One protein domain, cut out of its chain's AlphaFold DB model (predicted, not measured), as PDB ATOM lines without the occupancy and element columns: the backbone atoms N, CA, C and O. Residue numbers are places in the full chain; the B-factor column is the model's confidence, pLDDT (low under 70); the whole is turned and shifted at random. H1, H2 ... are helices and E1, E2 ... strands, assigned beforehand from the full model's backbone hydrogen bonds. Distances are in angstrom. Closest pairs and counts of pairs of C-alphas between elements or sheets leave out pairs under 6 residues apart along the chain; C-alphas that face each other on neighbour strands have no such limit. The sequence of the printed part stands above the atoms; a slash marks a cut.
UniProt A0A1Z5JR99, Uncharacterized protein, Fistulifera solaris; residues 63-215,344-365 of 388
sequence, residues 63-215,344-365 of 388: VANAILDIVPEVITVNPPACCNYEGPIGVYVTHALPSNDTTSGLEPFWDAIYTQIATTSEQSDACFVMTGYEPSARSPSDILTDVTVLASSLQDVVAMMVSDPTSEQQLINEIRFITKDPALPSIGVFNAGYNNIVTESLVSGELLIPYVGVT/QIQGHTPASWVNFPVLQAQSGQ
ATOM      1  N   VAL A  63      47.988  30.474  12.183       93.56
ATOM      2  CA  VAL A  63      47.258  31.718  11.889       93.56
ATOM      3  C   VAL A  63      46.392  31.563  10.638       93.56
ATOM      4  O   VAL A  63      45.223  31.937  10.669       93.56
ATOM      5  N   ALA A  64      46.924  30.965   9.566       93.75
ATOM      6  CA  ALA A  64      46.162  30.725   8.339       93.75
ATOM      7  C   ALA A  64      44.946  29.815   8.590       93.75
ATOM      8  O   ALA A  64      43.838  30.135   8.160       93.75
ATOM      9  N   ASN A  65      45.125  28.730   9.353       93.06
ATOM     10  CA  ASN A  65      44.017  27.845   9.731       93.06
ATOM     11  C   ASN A  65      42.977  28.565  10.602       93.06
ATOM     12  O   ASN A  65      41.786  28.452  10.339       93.06
ATOM     13  N   ALA A  66      43.412  29.355  11.589       94.25
ATOM     14  CA  ALA A  66      42.496  30.092  12.460       94.25
ATOM     15  C   ALA A  66      41.638  31.114  11.696       94.25
ATOM     16  O   ALA A  66      40.473  31.306  12.041       94.25
ATOM     17  N   ILE A  67      42.201  31.757  10.665       95.31
ATOM     18  CA  ILE A  67      41.450  32.663   9.789       95.31
ATOM     19  C   ILE A  67      40.399  31.878   8.997       95.31
ATOM     20  O   ILE A  67      39.222  32.219   9.065       95.31
ATOM     21  N   LEU A  68      40.803  30.803   8.313       92.94
ATOM     22  CA  LEU A  68      39.903  29.987   7.486       92.94
ATOM     23  C   LEU A  68      38.772  29.321   8.276       92.94
ATOM     24  O   LEU A  68      37.660  29.194   7.770       92.94
ATOM     25  N   ASP A  69      39.036  28.905   9.515       93.44
ATOM     26  CA  ASP A  69      38.038  28.256  10.370       93.44
ATOM     27  C   ASP A  69      36.865  29.189  10.729       93.44
ATOM     28  O   ASP A  69      35.782  28.716  11.085       93.44
ATOM     29  N   ILE A  70      37.075  30.509  10.669       93.69
ATOM     30  CA  ILE A  70      36.095  31.524  11.085       93.69
ATOM     31  C   ILE A  70      35.564  32.319   9.890       93.69
ATOM     32  O   ILE A  70      34.373  32.622   9.856       93.69
ATOM     33  N   VAL A  71      36.425  32.635   8.924       93.44
ATOM     34  CA  VAL A  71      36.077  33.329   7.681       93.44
ATOM     35  C   VAL A  71      36.397  32.385   6.517       93.44
ATOM     36  O   VAL A  71      37.491  32.452   5.966       93.44
ATOM     37  N   PRO A  72      35.502  31.446   6.168       89.31
ATOM     38  CA  PRO A  72      35.765  30.467   5.115       89.31
ATOM     39  C   PRO A  72      35.766  31.070   3.703       89.31
ATOM     40  O   PRO A  72      36.270  30.436   2.788       89.31
ATOM     41  N   GLU A  73      35.226  32.277   3.509       90.19
ATOM     42  CA  GLU A  73      35.158  32.967   2.209       90.19
ATOM     43  C   GLU A  73      36.483  33.636   1.803       90.19
ATOM     44  O   GLU A  73      36.497  34.613   1.049       90.19
ATOM     45  N   VAL A  74      37.609  33.157   2.330       92.81
ATOM     46  CA  VAL A  74      38.937  33.700   2.049       92.81
ATOM     47  C   VAL A  74      39.888  32.618   1.600       92.81
ATOM     48  O   VAL A  74      39.831  31.472   2.033       92.81
ATOM     49  N   ILE A  75      40.840  33.033   0.783       91.38
ATOM     50  CA  ILE A  75      42.024  32.245   0.480       91.38
ATOM     51  C   ILE A  75      43.147  32.728   1.382       91.38
ATOM     52  O   ILE A  75      43.351  33.931   1.535       91.38
ATOM     53  N   THR A  76      43.862  31.800   2.011       92.69
ATOM     54  CA  THR A  76      45.013  32.124   2.860       92.69
ATOM     55  C   THR A  76      46.230  31.354   2.393       92.69
ATOM     56  O   THR A  76      46.172  30.147   2.145       92.69
ATOM     57  N   VAL A  77      47.334  32.078   2.246       93.00
ATOM     58  CA  VAL A  77      48.565  31.571   1.650       93.00
ATOM     59  C   VAL A  77      49.748  31.983   2.518       93.00
ATOM     60  O   VAL A  77      49.793  33.088   3.068       93.00
ATOM     61  N   ASN A  78      50.706  31.078   2.687       92.75
ATOM     62  CA  ASN A  78      51.947  31.331   3.409       92.75
ATOM     63  C   ASN A  78      53.116  30.624   2.718       92.75
ATOM     64  O   ASN A  78      52.914  29.567   2.113       92.75
ATOM     65  N   PRO A  79      54.354  31.124   2.869       90.81
ATOM     66  CA  PRO A  79      55.526  30.401   2.399       90.81
ATOM     67  C   PRO A  79      55.612  29.008   3.043       90.81
ATOM     68  O   PRO A  79      55.275  28.872   4.225       90.81
ATOM     69  N   PRO A  80      56.122  27.977   2.341       86.94
ATOM     70  CA  PRO A  80      56.280  26.633   2.908       86.94
ATOM     71  C   PRO A  80      57.154  26.587   4.172       86.94
ATOM     72  O   PRO A  80      56.947  25.759   5.057       86.94
ATOM     73  N   ALA A  81      58.113  27.507   4.301       85.50
ATOM     74  CA  ALA A  81      58.930  27.639   5.506       85.50
ATOM     75  C   ALA A  81      58.106  28.021   6.755       85.50
ATOM     76  O   ALA A  81      58.526  27.746   7.878       85.50
ATOM     77  N   CYS A  82      56.916  28.602   6.574       89.44
ATOM     78  CA  CYS A  82      56.087  29.144   7.650       89.44
ATOM     79  C   CYS A  82      55.078  28.158   8.244       89.44
ATOM     80  O   CYS A  82      54.351  28.503   9.174       89.44
ATOM     81  N   CYS A  83      55.033  26.922   7.755       87.12
ATOM     82  CA  CYS A  83      54.007  25.959   8.149       87.12
ATOM     83  C   CYS A  83      54.080  25.530   9.615       87.12
ATOM     84  O   CYS A  83      53.055  25.409  10.277       87.12
ATOM     85  N   ASN A  84      55.294  25.319  10.122       85.31
ATOM     86  CA  ASN A  84      55.543  24.933  11.513       85.31
ATOM     87  C   ASN A  84      56.228  26.063  12.286       85.31
ATOM     88  O   ASN A  84      56.972  25.816  13.233       85.31
ATOM     89  N   TYR A  85      56.050  27.300  11.828       85.81
ATOM     90  CA  TYR A  85      56.662  28.450  12.460       85.81
ATOM     91  C   TYR A  85      55.866  28.831  13.711       85.81
ATOM     92  O   TYR A  85      54.698  29.197  13.624       85.81
ATOM     93  N   GLU A  86      56.507  28.731  14.875       81.50
ATOM     94  CA  GLU A  86      55.914  29.026  16.192       81.50
ATOM     95  C   GLU A  86      56.220  30.459  16.673       81.50
ATOM     96  O   GLU A  86      56.030  30.793  17.842       81.50
ATOM     97  N   GLY A  87      56.778  31.298  15.796       80.56
ATOM     98  CA  GLY A  87      57.114  32.686  16.094       80.56
ATOM     99  C   GLY A  87      56.006  33.679  15.719       80.56
ATOM    100  O   GLY A  87      54.964  33.291  15.197       80.56
ATOM    101  N   PRO A  88      56.252  34.983  15.935       83.81
ATOM    102  CA  PRO A  88      55.341  36.044  15.531       83.81
ATOM    103  C   PRO A  88      55.167  36.104  14.007       83.81
ATOM    104  O   PRO A  88      56.134  36.026  13.259       83.81
ATOM    105  N   ILE A  89      53.937  36.288  13.547       89.62
ATOM    106  CA  ILE A  89      53.552  36.250  12.137       89.62
ATOM    107  C   ILE A  89      53.040  37.626  11.704       89.62
ATOM    108  O   ILE A  89      52.278  38.291  12.411       89.62
ATOM    109  N   GLY A  90      53.469  38.051  10.517       92.06
ATOM    110  CA  GLY A  90      52.875  39.171   9.796       92.06
ATOM    111  C   GLY A  90      51.618  38.759   9.031       92.06
ATOM    112  O   GLY A  90      51.588  37.666   8.470       92.06
ATOM    113  N   VAL A  91      50.596  39.612   8.959       94.94
ATOM    114  CA  VAL A  91      49.385  39.314   8.166       94.94
ATOM    115  C   VAL A  91      49.130  40.386   7.110       94.94
ATOM    116  O   VAL A  91      49.048  41.571   7.421       94.94
ATOM    117  N   TYR A  92      48.963  39.964   5.862       95.94
ATOM    118  CA  TYR A  92      48.550  40.813   4.747       95.94
ATOM    119  C   TYR A  92      47.109  40.493   4.390       95.94
ATOM    120  O   TYR A  92      46.828  39.390   3.937       95.94
ATOM    121  N   VAL A  93      46.205  41.445   4.587       95.44
ATOM    122  CA  VAL A  93      44.783  41.298   4.268       95.44
ATOM    123  C   VAL A  93      44.517  42.033   2.962       95.44
ATOM    124  O   VAL A  93      44.610  43.259   2.915       95.44
ATOM    125  N   THR A  94      44.256  41.295   1.885       94.31
ATOM    126  CA  THR A  94      44.221  41.841   0.519       94.31
ATOM    127  C   THR A  94      42.895  41.565  -0.170       94.31
ATOM    128  O   THR A  94      42.223  40.579   0.120       94.31
ATOM    129  N   HIS A  95      42.547  42.404  -1.141       91.62
ATOM    130  CA  HIS A  95      41.416  42.180  -2.039       91.62
ATOM    131  C   HIS A  95      41.773  41.288  -3.249       91.62
ATOM    132  O   HIS A  95      41.161  41.413  -4.318       91.62
ATOM    133  N   ALA A  96      42.778  40.421  -3.096       91.50
ATOM    134  CA  ALA A  96      43.193  39.474  -4.119       91.50
ATOM    135  C   ALA A  96      42.107  38.433  -4.393       91.50
ATOM    136  O   ALA A  96      41.488  37.916  -3.459       91.50
ATOM    137  N   LEU A  97      41.937  38.097  -5.667       89.62
ATOM    138  CA  LEU A  97      41.133  36.961  -6.105       89.62
ATOM    139  C   LEU A  97      41.995  35.700  -6.250       89.62
ATOM    140  O   LEU A  97      43.204  35.814  -6.482       89.62
ATOM    141  N   PRO A  98      41.396  34.501  -6.129       89.31
ATOM    142  CA  PRO A  98      42.099  33.255  -6.395       89.31
ATOM    143  C   PRO A  98      42.479  33.134  -7.873       89.31
ATOM    144  O   PRO A  98      41.706  33.510  -8.754       89.31
ATOM    145  N   SER A  99      43.646  32.552  -8.138       86.56
ATOM    146  CA  SER A  99      44.077  32.132  -9.473       86.56
ATOM    147  C   SER A  99      44.789  30.786  -9.390       86.56
ATOM    148  O   SER A  99      45.545  30.540  -8.455       86.56
ATOM    149  N   ASN A 100      44.558  29.917 -10.371       83.62
ATOM    150  CA  ASN A 100      45.241  28.624 -10.465       83.62
ATOM    151  C   ASN A 100      46.562  28.710 -11.245       83.62
ATOM    152  O   ASN A 100      47.329  27.749 -11.254       83.62
ATOM    153  N   ASP A 101      46.830  29.847 -11.890       83.50
ATOM    154  CA  ASP A 101      47.948  30.018 -12.822       83.50
ATOM    155  C   ASP A 101      49.190  30.634 -12.161       83.50
ATOM    156  O   ASP A 101      50.211  30.871 -12.813       83.50
ATOM    157  N   THR A 102      49.128  30.888 -10.854       87.19
ATOM    158  CA  THR A 102      50.182  31.567 -10.100       87.19
ATOM    159  C   THR A 102      50.734  30.713  -8.967       87.19
ATOM    160  O   THR A 102      50.140  29.728  -8.532       87.19
ATOM    161  N   THR A 103      51.915  31.087  -8.468       85.12
ATOM    162  CA  THR A 103      52.611  30.291  -7.443       85.12
ATOM    163  C   THR A 103      51.951  30.439  -6.075       85.12
ATOM    164  O   THR A 103      51.891  29.486  -5.299       85.12
ATOM    165  N   SER A 104      51.479  31.643  -5.761       88.44
ATOM    166  CA  SER A 104      50.761  31.936  -4.525       88.44
ATOM    167  C   SER A 104      49.323  31.429  -4.541       88.44
ATOM    168  O   SER A 104      48.760  31.254  -3.468       88.44
ATOM    169  N   GLY A 105      48.727  31.189  -5.712       89.06
ATOM    170  CA  GLY A 105      47.293  30.930  -5.838       89.06
ATOM    171  C   GLY A 105      46.437  32.208  -5.853       89.06
ATOM    172  O   GLY A 105      45.218  32.133  -5.701       89.06
ATOM    173  N   LEU A 106      47.062  33.385  -5.978       90.88
ATOM    174  CA  LEU A 106      46.415  34.698  -6.085       90.88
ATOM    175  C   LEU A 106      46.563  35.259  -7.501       90.88
ATOM    176  O   LEU A 106      47.507  34.916  -8.202       90.88
ATOM    177  N   GLU A 107      45.676  36.155  -7.923       87.06
ATOM    178  CA  GLU A 107      45.782  36.829  -9.226       87.06
ATOM    179  C   GLU A 107      47.171  37.491  -9.466       87.06
ATOM    180  O   GLU A 107      47.836  37.889  -8.499       87.06
ATOM    181  N   PRO A 108      47.631  37.621 -10.731       85.94
ATOM    182  CA  PRO A 108      49.017  37.963 -11.084       85.94
ATOM    183  C   PRO A 108      49.634  39.161 -10.349       85.94
ATOM    184  O   PRO A 108      50.773  39.078  -9.876       85.94
ATOM    185  N   PHE A 109      48.893  40.264 -10.202       86.75
ATOM    186  CA  PHE A 109      49.359  41.429  -9.447       86.75
ATOM    187  C   PHE A 109      49.745  41.070  -8.005       86.75
ATOM    188  O   PHE A 109      50.828  41.426  -7.527       86.75
ATOM    189  N   TRP A 110      48.882  40.329  -7.310       90.75
ATOM    190  CA  TRP A 110      49.107  39.934  -5.923       90.75
ATOM    191  C   TRP A 110      50.135  38.820  -5.790       90.75
ATOM    192  O   TRP A 110      50.872  38.819  -4.808       90.75
ATOM    193  N   ASP A 111      50.266  37.938  -6.780       91.31
ATOM    194  CA  ASP A 111      51.352  36.955  -6.824       91.31
ATOM    195  C   ASP A 111      52.732  37.629  -6.896       91.31
ATOM    196  O   ASP A 111      53.674  37.249  -6.187       91.31
ATOM    197  N   ALA A 112      52.843  38.702  -7.683       89.31
ATOM    198  CA  ALA A 112      54.061  39.499  -7.749       89.31
ATOM    199  C   ALA A 112      54.367  40.173  -6.399       89.31
ATOM    200  O   ALA A 112      55.510  40.132  -5.937       89.31
ATOM    201  N   ILE A 113      53.359  40.748  -5.731       91.88
ATOM    202  CA  ILE A 113      53.502  41.325  -4.383       91.88
ATOM    203  C   ILE A 113      53.904  40.247  -3.364       91.88
ATOM    204  O   ILE A 113      54.865  40.440  -2.613       91.88
ATOM    205  N   TYR A 114      53.224  39.097  -3.369       93.81
ATOM    206  CA  TYR A 114      53.514  37.945  -2.518       93.81
ATOM    207  C   TYR A 114      54.970  37.501  -2.671       93.81
ATOM    208  O   TYR A 114      55.677  37.350  -1.676       93.81
ATOM    209  N   THR A 115      55.457  37.371  -3.907       92.00
ATOM    210  CA  THR A 115      56.836  36.960  -4.204       92.00
ATOM    211  C   THR A 115      57.865  37.933  -3.621       92.00
ATOM    212  O   THR A 115      58.898  37.522  -3.080       92.00
ATOM    213  N   GLN A 116      57.588  39.238  -3.677       90.75
ATOM    214  CA  GLN A 116      58.470  40.266  -3.114       90.75
ATOM    215  C   GLN A 116      58.462  40.264  -1.583       90.75
ATOM    216  O   GLN A 116      59.515  40.416  -0.950       90.75
ATOM    217  N   ILE A 117      57.294  40.038  -0.976       92.25
ATOM    218  CA  ILE A 117      57.169  39.871   0.475       92.25
ATOM    219  C   ILE A 117      57.902  38.604   0.918       92.25
ATOM    220  O   ILE A 117      58.683  38.671   1.866       92.25
ATOM    221  N   ALA A 118      57.732  37.482   0.217       91.12
ATOM    222  CA  ALA A 118      58.425  36.228   0.492       91.12
ATOM    223  C   ALA A 118      59.942  36.399   0.440       91.12
ATOM    224  O   ALA A 118      60.620  36.113   1.423       91.12
ATOM    225  N   THR A 119      60.456  37.003  -0.632       89.44
ATOM    226  CA  THR A 119      61.890  37.295  -0.776       89.44
ATOM    227  C   THR A 119      62.417  38.152   0.382       89.44
ATOM    228  O   THR A 119      63.472  37.871   0.950       89.44
ATOM    229  N   THR A 120      61.681  39.199   0.769       86.31
ATOM    230  CA  THR A 120      62.079  40.093   1.874       86.31
ATOM    231  C   THR A 120      62.016  39.384   3.234       86.31
ATOM    232  O   THR A 120      62.845  39.632   4.114       86.31
ATOM    233  N   SER A 121      61.042  38.492   3.411       87.38
ATOM    234  CA  SER A 121      60.837  37.716   4.637       87.38
ATOM    235  C   SER A 121      61.925  36.662   4.821       87.38
ATOM    236  O   SER A 121      62.491  36.570   5.907       87.38
ATOM    237  N   GLU A 122      62.304  35.955   3.753       85.38
ATOM    238  CA  GLU A 122      63.404  34.982   3.756       85.38
ATOM    239  C   GLU A 122      64.741  35.619   4.143       85.38
ATOM    240  O   GLU A 122      65.471  35.082   4.973       85.38
ATOM    241  N   GLN A 123      65.052  36.803   3.600       81.88
ATOM    242  CA  GLN A 123      66.272  37.544   3.953       81.88
ATOM    243  C   GLN A 123      66.334  37.935   5.432       81.88
ATOM    244  O   GLN A 123      67.417  38.207   5.953       81.88
ATOM    245  N   SER A 124      65.176  37.987   6.086       77.00
ATOM    246  CA  SER A 124      65.039  38.470   7.451       77.00
ATOM    247  C   SER A 124      64.660  37.373   8.449       77.00
ATOM    248  O   SER A 124      64.522  37.699   9.616       77.00
ATOM    249  N   ASP A 125      64.509  36.112   8.027       80.19
ATOM    250  CA  ASP A 125      64.014  34.992   8.856       80.19
ATOM    251  C   ASP A 125      62.635  35.266   9.508       80.19
ATOM    252  O   ASP A 125      62.357  34.917  10.658       80.19
ATOM    253  N   ALA A 126      61.758  35.946   8.764       86.56
ATOM    254  CA  ALA A 126      60.397  36.281   9.177       86.56
ATOM    255  C   ALA A 126      59.357  35.417   8.448       86.56
ATOM    256  O   ALA A 126      59.598  34.932   7.342       86.56
ATOM    257  N   CYS A 127      58.174  35.279   9.048       91.12
ATOM    258  CA  CYS A 127      57.044  34.579   8.447       91.12
ATOM    259  C   CYS A 127      55.798  35.448   8.351       91.12
ATOM    260  O   CYS A 127      55.551  36.320   9.187       91.12
ATOM    261  N   PHE A 128      54.992  35.171   7.329       93.94
ATOM    262  CA  PHE A 128      53.756  35.890   7.076       93.94
ATOM    263  C   PHE A 128      52.651  34.972   6.552       93.94
ATOM    264  O   PHE A 128      52.903  33.875   6.050       93.94
ATOM    265  N   VAL A 129      51.423  35.465   6.671       95.31
ATOM    266  CA  VAL A 129      50.230  34.966   5.991       95.31
ATOM    267  C   VAL A 129      49.706  36.096   5.117       95.31
ATOM    268  O   VAL A 129      49.641  37.241   5.558       95.31
ATOM    269  N   MET A 130      49.336  35.788   3.883       96.06
ATOM    270  CA  MET A 130      48.595  36.693   3.016       96.06
ATOM    271  C   MET A 130      47.211  36.111   2.759       96.06
ATOM    272  O   MET A 130      47.070  34.905   2.569       96.06
ATOM    273  N   THR A 131      46.191  36.958   2.789       95.81
ATOM    274  CA  THR A 131      44.806  36.572   2.541       95.81
ATOM    275  C   THR A 131      44.264  37.317   1.331       95.81
ATOM    276  O   THR A 131      44.519  38.512   1.191       95.81
ATOM    277  N   GLY A 132      43.507  36.623   0.491       92.94
ATOM    278  CA  GLY A 132      42.593  37.199  -0.500       92.94
ATOM    279  C   GLY A 132      41.142  36.934  -0.094       92.94
ATOM    280  O   GLY A 132      40.892  36.490   1.029       92.94
ATOM    281  N   TYR A 133      40.191  37.124  -1.002       88.19
ATOM    282  CA  TYR A 133      38.809  36.682  -0.799       88.19
ATOM    283  C   TYR A 133      38.301  35.847  -1.965       88.19
ATOM    284  O   TYR A 133      38.694  36.031  -3.117       88.19
ATOM    285  N   GLU A 134      37.390  34.933  -1.653       84.06
ATOM    286  CA  GLU A 134      36.613  34.231  -2.660       84.06
ATOM    287  C   GLU A 134      35.378  35.065  -3.026       84.06
ATOM    288  O   GLU A 134      34.681  35.563  -2.131       84.06
ATOM    289  N   PRO A 135      35.067  35.232  -4.325       79.19
ATOM    290  CA  PRO A 135      33.830  35.872  -4.749       79.19
ATOM    291  C   PRO A 135      32.617  35.244  -4.055       79.19
ATOM    292  O   PRO A 135      32.338  34.054  -4.194       79.19
ATOM    293  N   SER A 136      31.879  36.055  -3.303       80.44
ATOM    294  CA  SER A 136      30.727  35.600  -2.530       80.44
ATOM    295  C   SER A 136      29.606  36.640  -2.553       80.44
ATOM    296  O   SER A 136      29.738  37.720  -3.123       80.44
ATOM    297  N   ALA A 137      28.468  36.315  -1.935       80.19
ATOM    298  CA  ALA A 137      27.362  37.262  -1.797       80.19
ATOM    299  C   ALA A 137      27.661  38.412  -0.813       80.19
ATOM    300  O   ALA A 137      26.886  39.366  -0.740       80.19
ATOM    301  N   ARG A 138      28.733  38.302  -0.019       85.31
ATOM    302  CA  ARG A 138      29.155  39.333   0.933       85.31
ATOM    303  C   ARG A 138      30.030  40.362   0.235       85.31
ATOM    304  O   ARG A 138      30.739  40.038  -0.715       85.31
ATOM    305  N   SER A 139      29.994  41.599   0.723       83.81
ATOM    306  CA  SER A 139      30.866  42.635   0.180       83.81
ATOM    307  C   SER A 139      32.336  42.311   0.500       83.81
ATOM    308  O   SER A 139      32.623  41.808   1.593       83.81
ATOM    309  N   PRO A 140      33.287  42.624  -0.402       84.06
ATOM    310  CA  PRO A 140      34.711  42.516  -0.094       84.06
ATOM    311  C   PRO A 140      35.094  43.299   1.172       84.06
ATOM    312  O   PRO A 140      35.875  42.811   1.980       84.06
ATOM    313  N   SER A 141      34.479  44.468   1.396       84.69
ATOM    314  CA  SER A 141      34.661  45.294   2.603       84.69
ATOM    315  C   SER A 141      34.422  44.516   3.899       84.69
ATOM    316  O   SER A 141      35.262  44.521   4.803       84.69
ATOM    317  N   ASP A 142      33.286  43.814   3.979       88.44
ATOM    318  CA  ASP A 142      32.895  43.070   5.176       88.44
ATOM    319  C   ASP A 142      33.868  41.925   5.450       88.44
ATOM    320  O   ASP A 142      34.262  41.702   6.591       88.44
ATOM    321  N   ILE A 143      34.276  41.209   4.396       90.56
ATOM    322  CA  ILE A 143      35.221  40.094   4.510       90.56
ATOM    323  C   ILE A 143      36.574  40.608   5.016       90.56
ATOM    324  O   ILE A 143      37.110  40.076   5.986       90.56
ATOM    325  N   LEU A 144      37.114  41.672   4.411       91.44
ATOM    326  CA  LEU A 144      38.403  42.244   4.821       91.44
ATOM    327  C   LEU A 144      38.350  42.809   6.244       91.44
ATOM    328  O   LEU A 144      39.322  42.672   6.992       91.44
ATOM    329  N   THR A 145      37.218  43.390   6.646       92.62
ATOM    330  CA  THR A 145      36.992  43.858   8.021       92.62
ATOM    331  C   THR A 145      36.999  42.698   9.009       92.62
ATOM    332  O   THR A 145      37.739  42.747   9.993       92.62
ATOM    333  N   ASP A 146      36.264  41.623   8.728       93.38
ATOM    334  CA  ASP A 146      36.208  40.446   9.598       93.38
ATOM    335  C   ASP A 146      37.574  39.773   9.748       93.38
ATOM    336  O   ASP A 146      37.987  39.462  10.867       93.38
ATOM    337  N   VAL A 147      38.314  39.598   8.645       95.19
ATOM    338  CA  VAL A 147      39.682  39.059   8.687       95.19
ATOM    339  C   VAL A 147      40.588  39.967   9.508       95.19
ATOM    340  O   VAL A 147      41.362  39.475  10.329       95.19
ATOM    341  N   THR A 148      40.486  41.287   9.328       95.12
ATOM    342  CA  THR A 148      41.314  42.259  10.053       95.12
ATOM    343  C   THR A 148      41.063  42.183  11.559       95.12
ATOM    344  O   THR A 148      42.006  42.050  12.342       95.12
ATOM    345  N   VAL A 149      39.794  42.201  11.972       94.88
ATOM    346  CA  VAL A 149      39.401  42.100  13.383       94.88
ATOM    347  C   VAL A 149      39.827  40.753  13.963       94.88
ATOM    348  O   VAL A 149      40.442  40.713  15.032       94.88
ATOM    349  N   LEU A 150      39.572  39.650  13.255       95.94
ATOM    350  CA  LEU A 150      39.950  38.315  13.701       95.94
ATOM    351  C   LEU A 150      41.463  38.187  13.880       95.94
ATOM    352  O   LEU A 150      41.919  37.844  14.973       95.94
ATOM    353  N   ALA A 151      42.237  38.484  12.836       94.88
ATOM    354  CA  ALA A 151      43.689  38.362  12.857       94.88
ATOM    355  C   ALA A 151      44.311  39.242  13.948       94.88
ATOM    356  O   ALA A 151      45.246  38.802  14.614       94.88
ATOM    357  N   SER A 152      43.742  40.425  14.219       93.81
ATOM    358  CA  SER A 152      44.215  41.300  15.298       93.81
ATOM    359  C   SER A 152      44.113  40.684  16.699       93.81
ATOM    360  O   SER A 152      44.853  41.066  17.606       93.81
ATOM    361  N   SER A 153      43.208  39.719  16.886       93.25
ATOM    362  CA  SER A 153      42.982  39.045  18.168       93.25
ATOM    363  C   SER A 153      43.870  37.813  18.387       93.25
ATOM    364  O   SER A 153      43.933  37.283  19.502       93.25
ATOM    365  N   LEU A 154      44.563  37.348  17.343       92.19
ATOM    366  CA  LEU A 154      45.436  36.181  17.406       92.19
ATOM    367  C   LEU A 154      46.767  36.551  18.068       92.19
ATOM    368  O   LEU A 154      47.427  37.509  17.677       92.19
ATOM    369  N   GLN A 155      47.182  35.768  19.066       84.56
ATOM    370  CA  GLN A 155      48.344  36.099  19.904       84.56
ATOM    371  C   GLN A 155      49.668  36.163  19.136       84.56
ATOM    372  O   GLN A 155      50.540  36.951  19.506       84.56
ATOM    373  N   ASP A 156      49.803  35.352  18.088       87.31
ATOM    374  CA  ASP A 156      51.024  35.274  17.286       87.31
ATOM    375  C   ASP A 156      51.084  36.365  16.212       87.31
ATOM    376  O   ASP A 156      52.136  36.587  15.622       87.31
ATOM    377  N   VAL A 157      49.992  37.093  15.968       90.56
ATOM    378  CA  VAL A 157      49.992  38.215  15.026       90.56
ATOM    379  C   VAL A 157      50.530  39.451  15.736       90.56
ATOM    380  O   VAL A 157      50.097  39.796  16.833       90.56
ATOM    381  N   VAL A 158      51.503  40.130  15.126       85.81
ATOM    382  CA  VAL A 158      52.140  41.318  15.737       85.81
ATOM    383  C   VAL A 158      52.169  42.542  14.830       85.81
ATOM    384  O   VAL A 158      52.289  43.666  15.325       85.81
ATOM    385  N   ALA A 159      52.033  42.346  13.520       88.94
ATOM    386  CA  ALA A 159      51.927  43.424  12.551       88.94
ATOM    387  C   ALA A 159      51.064  43.003  11.357       88.94
ATOM    388  O   ALA A 159      51.025  41.824  10.996       88.94
ATOM    389  N   MET A 160      50.373  43.970  10.756       92.31
ATOM    390  CA  MET A 160      49.448  43.735   9.655       92.31
ATOM    391  C   MET A 160      49.491  44.847   8.609       92.31
ATOM    392  O   MET A 160      49.714  46.012   8.938       92.31
ATOM    393  N   MET A 161      49.205  44.485   7.362       93.19
ATOM    394  CA  MET A 161      48.948  45.418   6.265       93.19
ATOM    395  C   MET A 161      47.632  45.051   5.606       93.19
ATOM    396  O   MET A 161      47.423  43.894   5.253       93.19
ATOM    397  N   VAL A 162      46.753  46.029   5.444       93.69
ATOM    398  CA  VAL A 162      45.391  45.814   4.957       93.69
ATOM    399  C   VAL A 162      45.164  46.657   3.708       93.69
ATOM    400  O   VAL A 162      45.522  47.827   3.688       93.69
ATOM    401  N   SER A 163      44.592  46.096   2.651       91.81
ATOM    402  CA  SER A 163      44.083  46.905   1.541       91.81
ATOM    403  C   SER A 163      42.654  47.345   1.841       91.81
ATOM    404  O   SER A 163      41.846  46.496   2.211       91.81
ATOM    405  N   ASP A 164      42.324  48.617   1.629       86.12
ATOM    406  CA  ASP A 164      40.941  49.099   1.709       86.12
ATOM    407  C   ASP A 164      40.436  49.465   0.304       86.12
ATOM    408  O   ASP A 164      40.755  50.544  -0.202       86.12
ATOM    409  N   PRO A 165      39.697  48.560  -0.363       78.88
ATOM    410  CA  PRO A 165      39.186  48.796  -1.709       78.88
ATOM    411  C   PRO A 165      37.938  49.691  -1.756       78.88
ATOM    412  O   PRO A 165      37.346  49.852  -2.822       78.88
ATOM    413  N   THR A 166      37.467  50.193  -0.617       79.56
ATOM    414  CA  THR A 166      36.090  50.664  -0.471       79.56
ATOM    415  C   THR A 166      36.013  52.184  -0.452       79.56
ATOM    416  O   THR A 166      36.983  52.872  -0.144       79.56
ATOM    417  N   SER A 167      34.835  52.735  -0.734       73.75
ATOM    418  CA  SER A 167      34.516  54.138  -0.442       73.75
ATOM    419  C   SER A 167      33.969  54.335   0.983       73.75
ATOM    420  O   SER A 167      33.656  55.455   1.394       73.75
ATOM    421  N   GLU A 168      33.862  53.255   1.762       79.94
ATOM    422  CA  GLU A 168      33.314  53.255   3.113       79.94
ATOM    423  C   GLU A 168      34.423  53.367   4.167       79.94
ATOM    424  O   GLU A 168      35.456  52.715   4.110       79.94
ATOM    425  N   GLN A 169      34.199  54.157   5.218       84.06
ATOM    426  CA  GLN A 169      35.217  54.358   6.262       84.06
ATOM    427  C   GLN A 169      35.243  53.255   7.329       84.06
ATOM    428  O   GLN A 169      35.993  53.369   8.299       84.06
ATOM    429  N   GLN A 170      34.413  52.215   7.214       88.00
ATOM    430  CA  GLN A 170      34.248  51.210   8.269       88.00
ATOM    431  C   GLN A 170      35.565  50.497   8.588       88.00
ATOM    432  O   GLN A 170      35.980  50.492   9.746       88.00
ATOM    433  N   LEU A 171      36.246  49.967   7.571       90.94
ATOM    434  CA  LEU A 171      37.508  49.255   7.749       90.94
ATOM    435  C   LEU A 171      38.583  50.152   8.383       90.94
ATOM    436  O   LEU A 171      39.239  49.754   9.344       90.94
ATOM    437  N   ILE A 172      38.718  51.393   7.910       92.31
ATOM    438  CA  ILE A 172      39.680  52.360   8.464       92.31
ATOM    439  C   ILE A 172      39.363  52.705   9.923       92.31
ATOM    440  O   ILE A 172      40.278  52.795  10.744       92.31
ATOM    441  N   ASN A 173      38.084  52.845  10.277       90.94
ATOM    442  CA  ASN A 173      37.669  53.084  11.659       90.94
ATOM    443  C   ASN A 173      38.018  51.901  12.577       90.94
ATOM    444  O   ASN A 173      38.474  52.119  13.702       90.94
ATOM    445  N   GLU A 174      37.857  50.662  12.106       92.88
ATOM    446  CA  GLU A 174      38.255  49.466  12.861       92.88
ATOM    447  C   GLU A 174      39.777  49.380  13.025       92.88
ATOM    448  O   GLU A 174      40.276  49.190  14.137       92.88
ATOM    449  N   ILE A 175      40.545  49.633  11.958       92.38
ATOM    450  CA  ILE A 175      42.012  49.716  12.027       92.38
ATOM    451  C   ILE A 175      42.438  50.768  13.061       92.38
ATOM    452  O   ILE A 175      43.319  50.527  13.897       92.38
ATOM    453  N   ARG A 176      41.792  51.936  13.057       89.44
ATOM    454  CA  ARG A 176      42.049  53.002  14.027       89.44
ATOM    455  C   ARG A 176      41.759  52.562  15.458       89.44
ATOM    456  O   ARG A 176      42.513  52.889  16.373       89.44
ATOM    457  N   PHE A 177      40.659  51.850  15.668       91.31
ATOM    458  CA  PHE A 177      40.300  51.340  16.983       91.31
ATOM    459  C   PHE A 177      41.340  50.337  17.499       91.31
ATOM    460  O   PHE A 177      41.806  50.476  18.630       91.31
ATOM    461  N   ILE A 178      41.766  49.395  16.653       89.81
ATOM    462  CA  ILE A 178      42.769  48.379  16.996       89.81
ATOM    463  C   ILE A 178      44.115  49.030  17.344       89.81
ATOM    464  O   ILE A 178      44.705  48.732  18.381       89.81
ATOM    465  N   THR A 179      44.577  49.978  16.525       84.12
ATOM    466  CA  THR A 179      45.892  50.628  16.691       84.12
ATOM    467  C   THR A 179      46.020  51.494  17.949       84.12
ATOM    468  O   THR A 179      47.136  51.847  18.340       84.12
ATOM    469  N   LYS A 180      44.913  51.816  18.632       85.25
ATOM    470  CA  LYS A 180      44.928  52.516  19.929       85.25
ATOM    471  C   LYS A 180      45.344  51.625  21.095       85.25
ATOM    472  O   LYS A 180      45.787  52.157  22.117       85.25
ATOM    473  N   ASP A 181      45.202  50.307  20.973       84.69
ATOM    474  CA  ASP A 181      45.614  49.370  22.013       84.69
ATOM    475  C   ASP A 181      47.039  48.853  21.742       84.69
ATOM    476  O   ASP A 181      47.247  48.061  20.825       84.69
ATOM    477  N   PRO A 182      48.047  49.228  22.554       79.44
ATOM    478  CA  PRO A 182      49.418  48.748  22.375       79.44
ATOM    479  C   PRO A 182      49.589  47.240  22.644       79.44
ATOM    480  O   PRO A 182      50.678  46.697  22.425       79.44
ATOM    481  N   ALA A 183      48.568  46.559  23.178       81.25
ATOM    482  CA  ALA A 183      48.559  45.107  23.302       81.25
ATOM    483  C   ALA A 183      48.306  44.408  21.955       81.25
ATOM    484  O   ALA A 183      48.793  43.285  21.781       81.25
ATOM    485  N   LEU A 184      47.615  45.077  21.027       86.62
ATOM    486  CA  LEU A 184      47.222  44.564  19.715       86.62
ATOM    487  C   LEU A 184      48.294  44.828  18.634       86.62
ATOM    488  O   LEU A 184      49.260  45.562  18.882       86.62
ATOM    489  N   PRO A 185      48.177  44.194  17.451       85.38
ATOM    490  CA  PRO A 185      49.133  44.360  16.360       85.38
ATOM    491  C   PRO A 185      49.229  45.796  15.844       85.38
ATOM    492  O   PRO A 185      48.259  46.553  15.853       85.38
ATOM    493  N   SER A 186      50.403  46.154  15.319       85.62
ATOM    494  CA  SER A 186      50.542  47.375  14.515       85.62
ATOM    495  C   SER A 186      49.909  47.160  13.144       85.62
ATOM    496  O   SER A 186      50.200  46.152  12.506       85.62
ATOM    497  N   ILE A 187      49.078  48.090  12.677       89.44
ATOM    498  CA  ILE A 187      48.367  47.944  11.402       89.44
ATOM    499  C   ILE A 187      48.655  49.131  10.489       89.44
ATOM    500  O   ILE A 187      48.651  50.284  10.927       89.44
ATOM    501  N   GLY A 188      48.885  48.824   9.216       88.81
ATOM    502  CA  GLY A 188      48.953  49.780   8.125       88.81
ATOM    503  C   GLY A 188      48.016  49.472   6.985       88.81
ATOM    504  O   GLY A 188      47.406  48.405   6.932       88.81
ATOM    505  N   VAL A 189      47.959  50.410   6.046       90.19
ATOM    506  CA  VAL A 189      47.176  50.257   4.824       90.19
ATOM    507  C   VAL A 189      48.089  50.248   3.603       90.19
ATOM    508  O   VAL A 189      49.101  50.952   3.575       90.19
ATOM    509  N   PHE A 190      47.771  49.446   2.590       90.56
ATOM    510  CA  PHE A 190      48.532  49.441   1.344       90.56
ATOM    511  C   PHE A 190      47.700  49.201   0.095       90.56
ATOM    512  O   PHE A 190      46.586  48.688   0.166       90.56
ATOM    513  N   ASN A 191      48.298  49.548  -1.048       87.81
ATOM    514  CA  ASN A 191      47.740  49.477  -2.394       87.81
ATOM    515  C   ASN A 191      46.552  50.432  -2.619       87.81
ATOM    516  O   ASN A 191      46.688  51.375  -3.390       87.81
ATOM    517  N   ALA A 192      45.456  50.267  -1.879       86.00
ATOM    518  CA  ALA A 192      44.240  51.081  -1.950       86.00
ATOM    519  C   ALA A 192      43.851  51.631  -0.562       86.00
ATOM    520  O   ALA A 192      44.344  51.145   0.457       86.00
ATOM    521  N   GLY A 193      42.996  52.661  -0.519       83.69
ATOM    522  CA  GLY A 193      42.421  53.188   0.732       83.69
ATOM    523  C   GLY A 193      42.957  54.533   1.223       83.69
ATOM    524  O   GLY A 193      42.529  55.024   2.268       83.69
ATOM    525  N   TYR A 194      43.874  55.168   0.484       86.75
ATOM    526  CA  TYR A 194      44.505  56.429   0.898       86.75
ATOM    527  C   TYR A 194      43.483  57.519   1.267       86.75
ATOM    528  O   TYR A 194      43.584  58.147   2.324       86.75
ATOM    529  N   ASN A 195      42.454  57.702   0.435       86.00
ATOM    530  CA  ASN A 195      41.427  58.724   0.641       86.00
ATOM    531  C   ASN A 195      40.633  58.517   1.939       86.00
ATOM    532  O   ASN A 195      40.329  59.492   2.634       86.00
ATOM    533  N   ASN A 196      40.341  57.267   2.310       88.00
ATOM    534  CA  ASN A 196      39.621  56.966   3.545       88.00
ATOM    535  C   ASN A 196      40.481  57.259   4.773       88.00
ATOM    536  O   ASN A 196      39.988  57.860   5.723       88.00
ATOM    537  N   ILE A 197      41.777  56.931   4.729       87.44
ATOM    538  CA  ILE A 197      42.722  57.241   5.814       87.44
ATOM    539  C   ILE A 197      42.835  58.749   6.030       87.44
ATOM    540  O   ILE A 197      42.791  59.219   7.170       87.44
ATOM    541  N   VAL A 198      42.972  59.514   4.942       86.69
ATOM    542  CA  VAL A 198      43.037  60.980   5.006       86.69
ATOM    543  C   VAL A 198      41.742  61.538   5.580       86.69
ATOM    544  O   VAL A 198      41.781  62.360   6.494       86.69
ATOM    545  N   THR A 199      40.594  61.076   5.083       87.00
ATOM    546  CA  THR A 199      39.294  61.573   5.535       87.00
ATOM    547  C   THR A 199      39.045  61.243   7.004       87.00
ATOM    548  O   THR A 199      38.667  62.134   7.762       87.00
ATOM    549  N   GLU A 200      39.307  60.006   7.433       88.88
ATOM    550  CA  GLU A 200      39.177  59.602   8.835       88.88
ATOM    551  C   GLU A 200      40.080  60.450   9.731       88.88
ATOM    552  O   GLU A 200      39.601  61.005  10.716       88.88
ATOM    553  N   SER A 201      41.346  60.647   9.353       85.69
ATOM    554  CA  SER A 201      42.301  61.422  10.157       85.69
ATOM    555  C   SER A 201      41.906  62.899  10.271       85.69
ATOM    556  O   SER A 201      42.071  63.512  11.325       85.69
ATOM    557  N   LEU A 202      41.325  63.478   9.214       86.31
ATOM    558  CA  LEU A 202      40.764  64.833   9.257       86.31
ATOM    559  C   LEU A 202      39.559  64.935  10.204       86.31
ATOM    560  O   LEU A 202      39.383  65.965  10.857       86.31
ATOM    561  N   VAL A 203      38.731  63.889  10.276       87.69
ATOM    562  CA  VAL A 203      37.539  63.842  11.135       87.69
ATOM    563  C   VAL A 203      37.908  63.581  12.596       87.69
ATOM    564  O   VAL A 203      37.377  64.250  13.484       87.69
ATOM    565  N   SER A 204      38.807  62.634  12.863       85.69
ATOM    566  CA  SER A 204      39.216  62.258  14.221       85.69
ATOM    567  C   SER A 204      40.250  63.210  14.824       85.69
ATOM    568  O   SER A 204      40.339  63.324  16.049       85.69
ATOM    569  N   GLY A 205      41.007  63.927  13.987       85.44
ATOM    570  CA  GLY A 205      42.129  64.765  14.411       85.44
ATOM    571  C   GLY A 205      43.353  63.958  14.850       85.44
ATOM    572  O   GLY A 205      44.247  64.505  15.501       85.44
ATOM    573  N   GLU A 206      43.383  62.661  14.540       83.06
ATOM    574  CA  GLU A 206      44.490  61.764  14.854       83.06
ATOM    575  C   GLU A 206      45.524  61.724  13.719       83.06
ATOM    576  O   GLU A 206      45.296  62.210  12.612       83.06
ATOM    577  N   LEU A 207      46.706  61.175  14.012       77.06
ATOM    578  CA  LEU A 207      47.764  61.013  13.012       77.06
ATOM    579  C   LEU A 207      47.353  59.992  11.950       77.06
ATOM    580  O   LEU A 207      46.673  59.015  12.268       77.06
ATOM    581  N   LEU A 208      47.817  60.181  10.714       79.62
ATOM    582  CA  LEU A 208      47.537  59.266   9.606       79.62
ATOM    583  C   LEU A 208      47.992  57.838   9.946       79.62
ATOM    584  O   LEU A 208      49.075  57.629  10.496       79.62
ATOM    585  N   ILE A 209      47.150  56.852   9.618       84.38
ATOM    586  CA  ILE A 209      47.572  55.444   9.613       84.38
ATOM    587  C   ILE A 209      48.645  55.311   8.528       84.38
ATOM    588  O   ILE A 209      48.456  55.863   7.439       84.38
ATOM    589  N   PRO A 210      49.770  54.618   8.780       84.25
ATOM    590  CA  PRO A 210      50.816  54.568   7.775       84.25
ATOM    591  C   PRO A 210      50.338  53.826   6.521       84.25
ATOM    592  O   PRO A 210      49.619  52.824   6.600       84.25
ATOM    593  N   TYR A 211      50.730  54.365   5.365       85.69
ATOM    594  CA  TYR A 211      50.185  54.000   4.063       85.69
ATOM    595  C   TYR A 211      51.290  53.772   3.022       85.69
ATOM    596  O   TYR A 211      52.220  54.577   2.906       85.69
ATOM    597  N   VAL A 212      51.156  52.705   2.231       86.31
ATOM    598  CA  VAL A 212      52.046  52.393   1.101       86.31
ATOM    599  C   VAL A 212      51.223  52.072  -0.141       86.31
ATOM    600  O   VAL A 212      50.576  51.036  -0.194       86.31
ATOM    601  N   GLY A 213      51.280  52.889  -1.185       83.94
ATOM    602  CA  GLY A 213      50.523  52.587  -2.399       83.94
ATOM    603  C   GLY A 213      50.411  53.765  -3.348       83.94
ATOM    604  O   GLY A 213      51.361  54.540  -3.503       83.94
ATOM    605  N   VAL A 214      49.254  53.851  -3.993       80.50
ATOM    606  CA  VAL A 214      48.889  54.876  -4.970       80.50
ATOM    607  C   VAL A 214      47.979  55.890  -4.291       80.50
ATOM    608  O   VAL A 214      46.975  55.530  -3.684       80.50
ATOM    609  N   THR A 215      48.288  57.181  -4.387       79.62
ATOM    610  CA  THR A 215      47.421  58.196  -3.762       79.62
ATOM    611  C   THR A 215      46.174  58.518  -4.581       79.62
ATOM    612  O   THR A 215      45.220  59.060  -4.025       79.62
ATOM    613  N   GLN A 344      57.546  45.712  -6.915       79.25
ATOM    614  CA  GLN A 344      58.748  45.557  -6.089       79.25
ATOM    615  C   GLN A 344      58.730  46.485  -4.871       79.25
ATOM    616  O   GLN A 344      59.017  46.050  -3.760       79.25
ATOM    617  N   ILE A 345      58.359  47.755  -5.057       77.88
ATOM    618  CA  ILE A 345      58.323  48.741  -3.968       77.88
ATOM    619  C   ILE A 345      57.108  48.490  -3.071       77.88
ATOM    620  O   ILE A 345      57.241  48.540  -1.844       77.88
ATOM    621  N   GLN A 346      55.952  48.184  -3.670       82.25
ATOM    622  CA  GLN A 346      54.716  47.890  -2.940       82.25
ATOM    623  C   GLN A 346      54.743  46.546  -2.204       82.25
ATOM    624  O   GLN A 346      54.023  46.397  -1.227       82.25
ATOM    625  N   GLY A 347      55.584  45.587  -2.595       84.50
ATOM    626  CA  GLY A 347      55.819  44.368  -1.817       84.50
ATOM    627  C   GLY A 347      56.908  44.550  -0.758       84.50
ATOM    628  O   GLY A 347      56.715  44.207   0.407       84.50
ATOM    629  N   HIS A 348      58.046  45.150  -1.127       83.75
ATOM    630  CA  HIS A 348      59.189  45.291  -0.223       83.75
ATOM    631  C   HIS A 348      58.920  46.244   0.947       83.75
ATOM    632  O   HIS A 348      59.283  45.943   2.083       83.75
ATOM    633  N   THR A 349      58.285  47.395   0.704       82.25
ATOM    634  CA  THR A 349      58.090  48.406   1.757       82.25
ATOM    635  C   THR A 349      57.165  47.884   2.861       82.25
ATOM    636  O   THR A 349      57.583  47.896   4.024       82.25
ATOM    637  N   PRO A 350      55.975  47.328   2.551       82.88
ATOM    638  CA  PRO A 350      55.121  46.710   3.560       82.88
ATOM    639  C   PRO A 350      55.772  45.486   4.211       82.88
ATOM    640  O   PRO A 350      55.595  45.285   5.407       82.88
ATOM    641  N   ALA A 351      56.569  44.694   3.482       85.06
ATOM    642  CA  ALA A 351      57.373  43.606   4.058       85.06
ATOM    643  C   ALA A 351      58.373  44.092   5.096       85.06
ATOM    644  O   ALA A 351      58.413  43.572   6.207       85.06
ATOM    645  N   SER A 352      59.145  45.127   4.777       78.88
ATOM    646  CA  SER A 352      60.099  45.707   5.719       78.88
ATOM    647  C   SER A 352      59.403  46.243   6.971       78.88
ATOM    648  O   SER A 352      59.936  46.128   8.075       78.88
ATOM    649  N   TRP A 353      58.187  46.774   6.821       76.81
ATOM    650  CA  TRP A 353      57.419  47.274   7.946       76.81
ATOM    651  C   TRP A 353      56.842  46.149   8.795       76.81
ATOM    652  O   TRP A 353      57.043  46.171   9.998       76.81
ATOM    653  N   VAL A 354      56.172  45.162   8.209       79.81
ATOM    654  CA  VAL A 354      55.552  44.066   8.965       79.81
ATOM    655  C   VAL A 354      56.609  43.168   9.600       79.81
ATOM    656  O   VAL A 354      56.502  42.824  10.776       79.81
ATOM    657  N   ASN A 355      57.672  42.837   8.865       75.31
ATOM    658  CA  ASN A 355      58.682  41.893   9.333       75.31
ATOM    659  C   ASN A 355      59.594  42.497  10.406       75.31
ATOM    660  O   ASN A 355      60.061  41.786  11.289       75.31
ATOM    661  N   PHE A 356      59.859  43.804  10.397       71.94
ATOM    662  CA  PHE A 356      60.814  44.367  11.356       71.94
ATOM    663  C   PHE A 356      60.341  44.296  12.830       71.94
ATOM    664  O   PHE A 356      61.099  43.800  13.668       71.94
ATOM    665  N   PRO A 357      59.107  44.697  13.196       65.81
ATOM    666  CA  PRO A 357      58.537  44.475  14.523       65.81
ATOM    667  C   PRO A 357      58.425  42.991  14.889       65.81
ATOM    668  O   PRO A 357      58.676  42.641  16.043       65.81
ATOM    669  N   VAL A 358      58.101  42.121  13.922       68.50
ATOM    670  CA  VAL A 358      58.092  40.655  14.090       68.50
ATOM    671  C   VAL A 358      59.439  40.164  14.626       68.50
ATOM    672  O   VAL A 358      59.499  39.483  15.653       68.50
ATOM    673  N   LEU A 359      60.538  40.597  14.016       61.56
ATOM    674  CA  LEU A 359      61.893  40.205  14.420       61.56
ATOM    675  C   LEU A 359      62.292  40.761  15.786       61.56
ATOM    676  O   LEU A 359      62.983  40.104  16.570       61.56
ATOM    677  N   GLN A 360      61.826  41.967  16.109       62.47
ATOM    678  CA  GLN A 360      62.020  42.528  17.442       62.47
ATOM    679  C   GLN A 360      61.293  41.675  18.494       62.47
ATOM    680  O   GLN A 360      61.901  41.295  19.498       62.47
ATOM    681  N   ALA A 361      60.038  41.289  18.237       58.22
ATOM    682  CA  ALA A 361      59.249  40.450  19.137       58.22
ATOM    683  C   ALA A 361      59.897  39.077  19.407       58.22
ATOM    684  O   ALA A 361      59.929  38.652  20.565       58.22
ATOM    685  N   GLN A 362      60.496  38.429  18.399       58.75
ATOM    686  CA  GLN A 362      61.259  37.184  18.588       58.75
ATOM    687  C   GLN A 362      62.445  37.330  19.548       58.75
ATOM    688  O   GLN A 362      62.783  36.401  20.280       58.75
ATOM    689  N   SER A 363      63.061  38.511  19.590       56.72
ATOM    690  CA  SER A 363      64.217  38.799  20.447       56.72
ATOM    691  C   SER A 363      63.833  39.135  21.899       56.72
ATOM    692  O   SER A 363      64.663  39.624  22.670       56.72
ATOM    693  N   GLY A 364      62.578  38.900  22.302       48.69
ATOM    694  CA  GLY A 364      62.100  39.103  23.674       48.69
ATOM    695  C   GLY A 364      61.887  40.570  24.069       48.69
ATOM    696  O   GLY A 364      61.639  40.864  25.240       48.69
ATOM    697  N   GLN A 365      61.960  41.499  23.114       44.19
ATOM    698  CA  GLN A 365      61.609  42.905  23.298       44.19
ATOM    699  C   GLN A 365      60.637  43.300  22.187       44.19
ATOM    700  O   GLN A 365      61.050  43.395  21.039       44.19
TER     701      GLN A 365
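Overview. This is residues 63 to 215 and 344 to 365 of the 388 residues of an uncharacterized protein of Fistulifera solaris (UniProt A0A1Z5JR99). A twisted sheet of five parallel strands makes the core, with H2 and H6 over one face and H1, H3 and H4 over the other, in three layers. H5 sits beyond the E5 end of the sheet and only grazes it. The printed part has 175 residues with six named helices and five named strands, in the order H1 E1 H2 E2 H3 E3 H4 E4 H5 E5 H6; the class is mixed, helices and strands. The sheet's order is E2 E1 E3 E4 E5. The whole is compact, with a radius of gyration of the C-alphas of 14.9 A, and rounded, spanning 42 by 41 by 31 A.

Along the chain. H1, residues 63 to 70, begins at C-alpha 63, (47.258, 31.718, 11.889). E1 is residues 89 to 93, H2 residues 108 to 124 (24.5 A), E2 residues 127 to 131. H3 is residues 140 to 153 (20.3 A), E3 residues 157 to 162, H4 residues 170 to 179, E4 residues 186 to 191 (17.3 A). H5 is residues 194 to 204 and E5 residues 211 to 213. H6, residues 344 to 362 (26.2 A), has a kink of 26 degrees near residue 354 and ends at C-alpha 362, (61.259, 37.184, 18.588).

Arrangement. In the sheet these backbone pairs of neighbour strands are within hydrogen-bond range: N 129 and O 90 of E2 and E1 at 2.8 A, N 93 and O 161 of E1 and E3 at 2.8 A, N 160 and O 186 of E3 and E4 at 2.8 A, and N 191 and O 212 of E4 and E5 at 2.9 A. E1, H2, E2, like E3, H4, E4 and E4, H5, E5, is a strand-helix-strand unit, two parallel neighbour strands with a helix between them along the chain, and the crossover of each is right-handed; E2, H3, E3 is a split one, with E1 between its strands in the sheet, and its crossover is also right-handed. H2 runs along E2, 8 degrees on the local plane. H2 and H6 touch, closest at C-alphas 113 and 347, 4.6 A, a steep tilt of 39 degrees, the same way. H3 and H4 touch at C-alphas 145 and 171, 5.4 A, a shallow tilt of 12 degrees. In H2, H3, H4 and H5 every O i to N i+4 pair is within hydrogen-bond range; H1 has 3 of 4, H6 12 of 15.

Size, cuts and confidence. The farthest C-alphas, those of Asp 101 and Gly 205, are 44.5 A apart. Residues 216 to 343 are not printed; C-alphas 215 and 344 are 17.1 A apart across the cut. The links H1 to E1 and E1 to H2 are long. Residues 357 to 365 have pLDDT under 70.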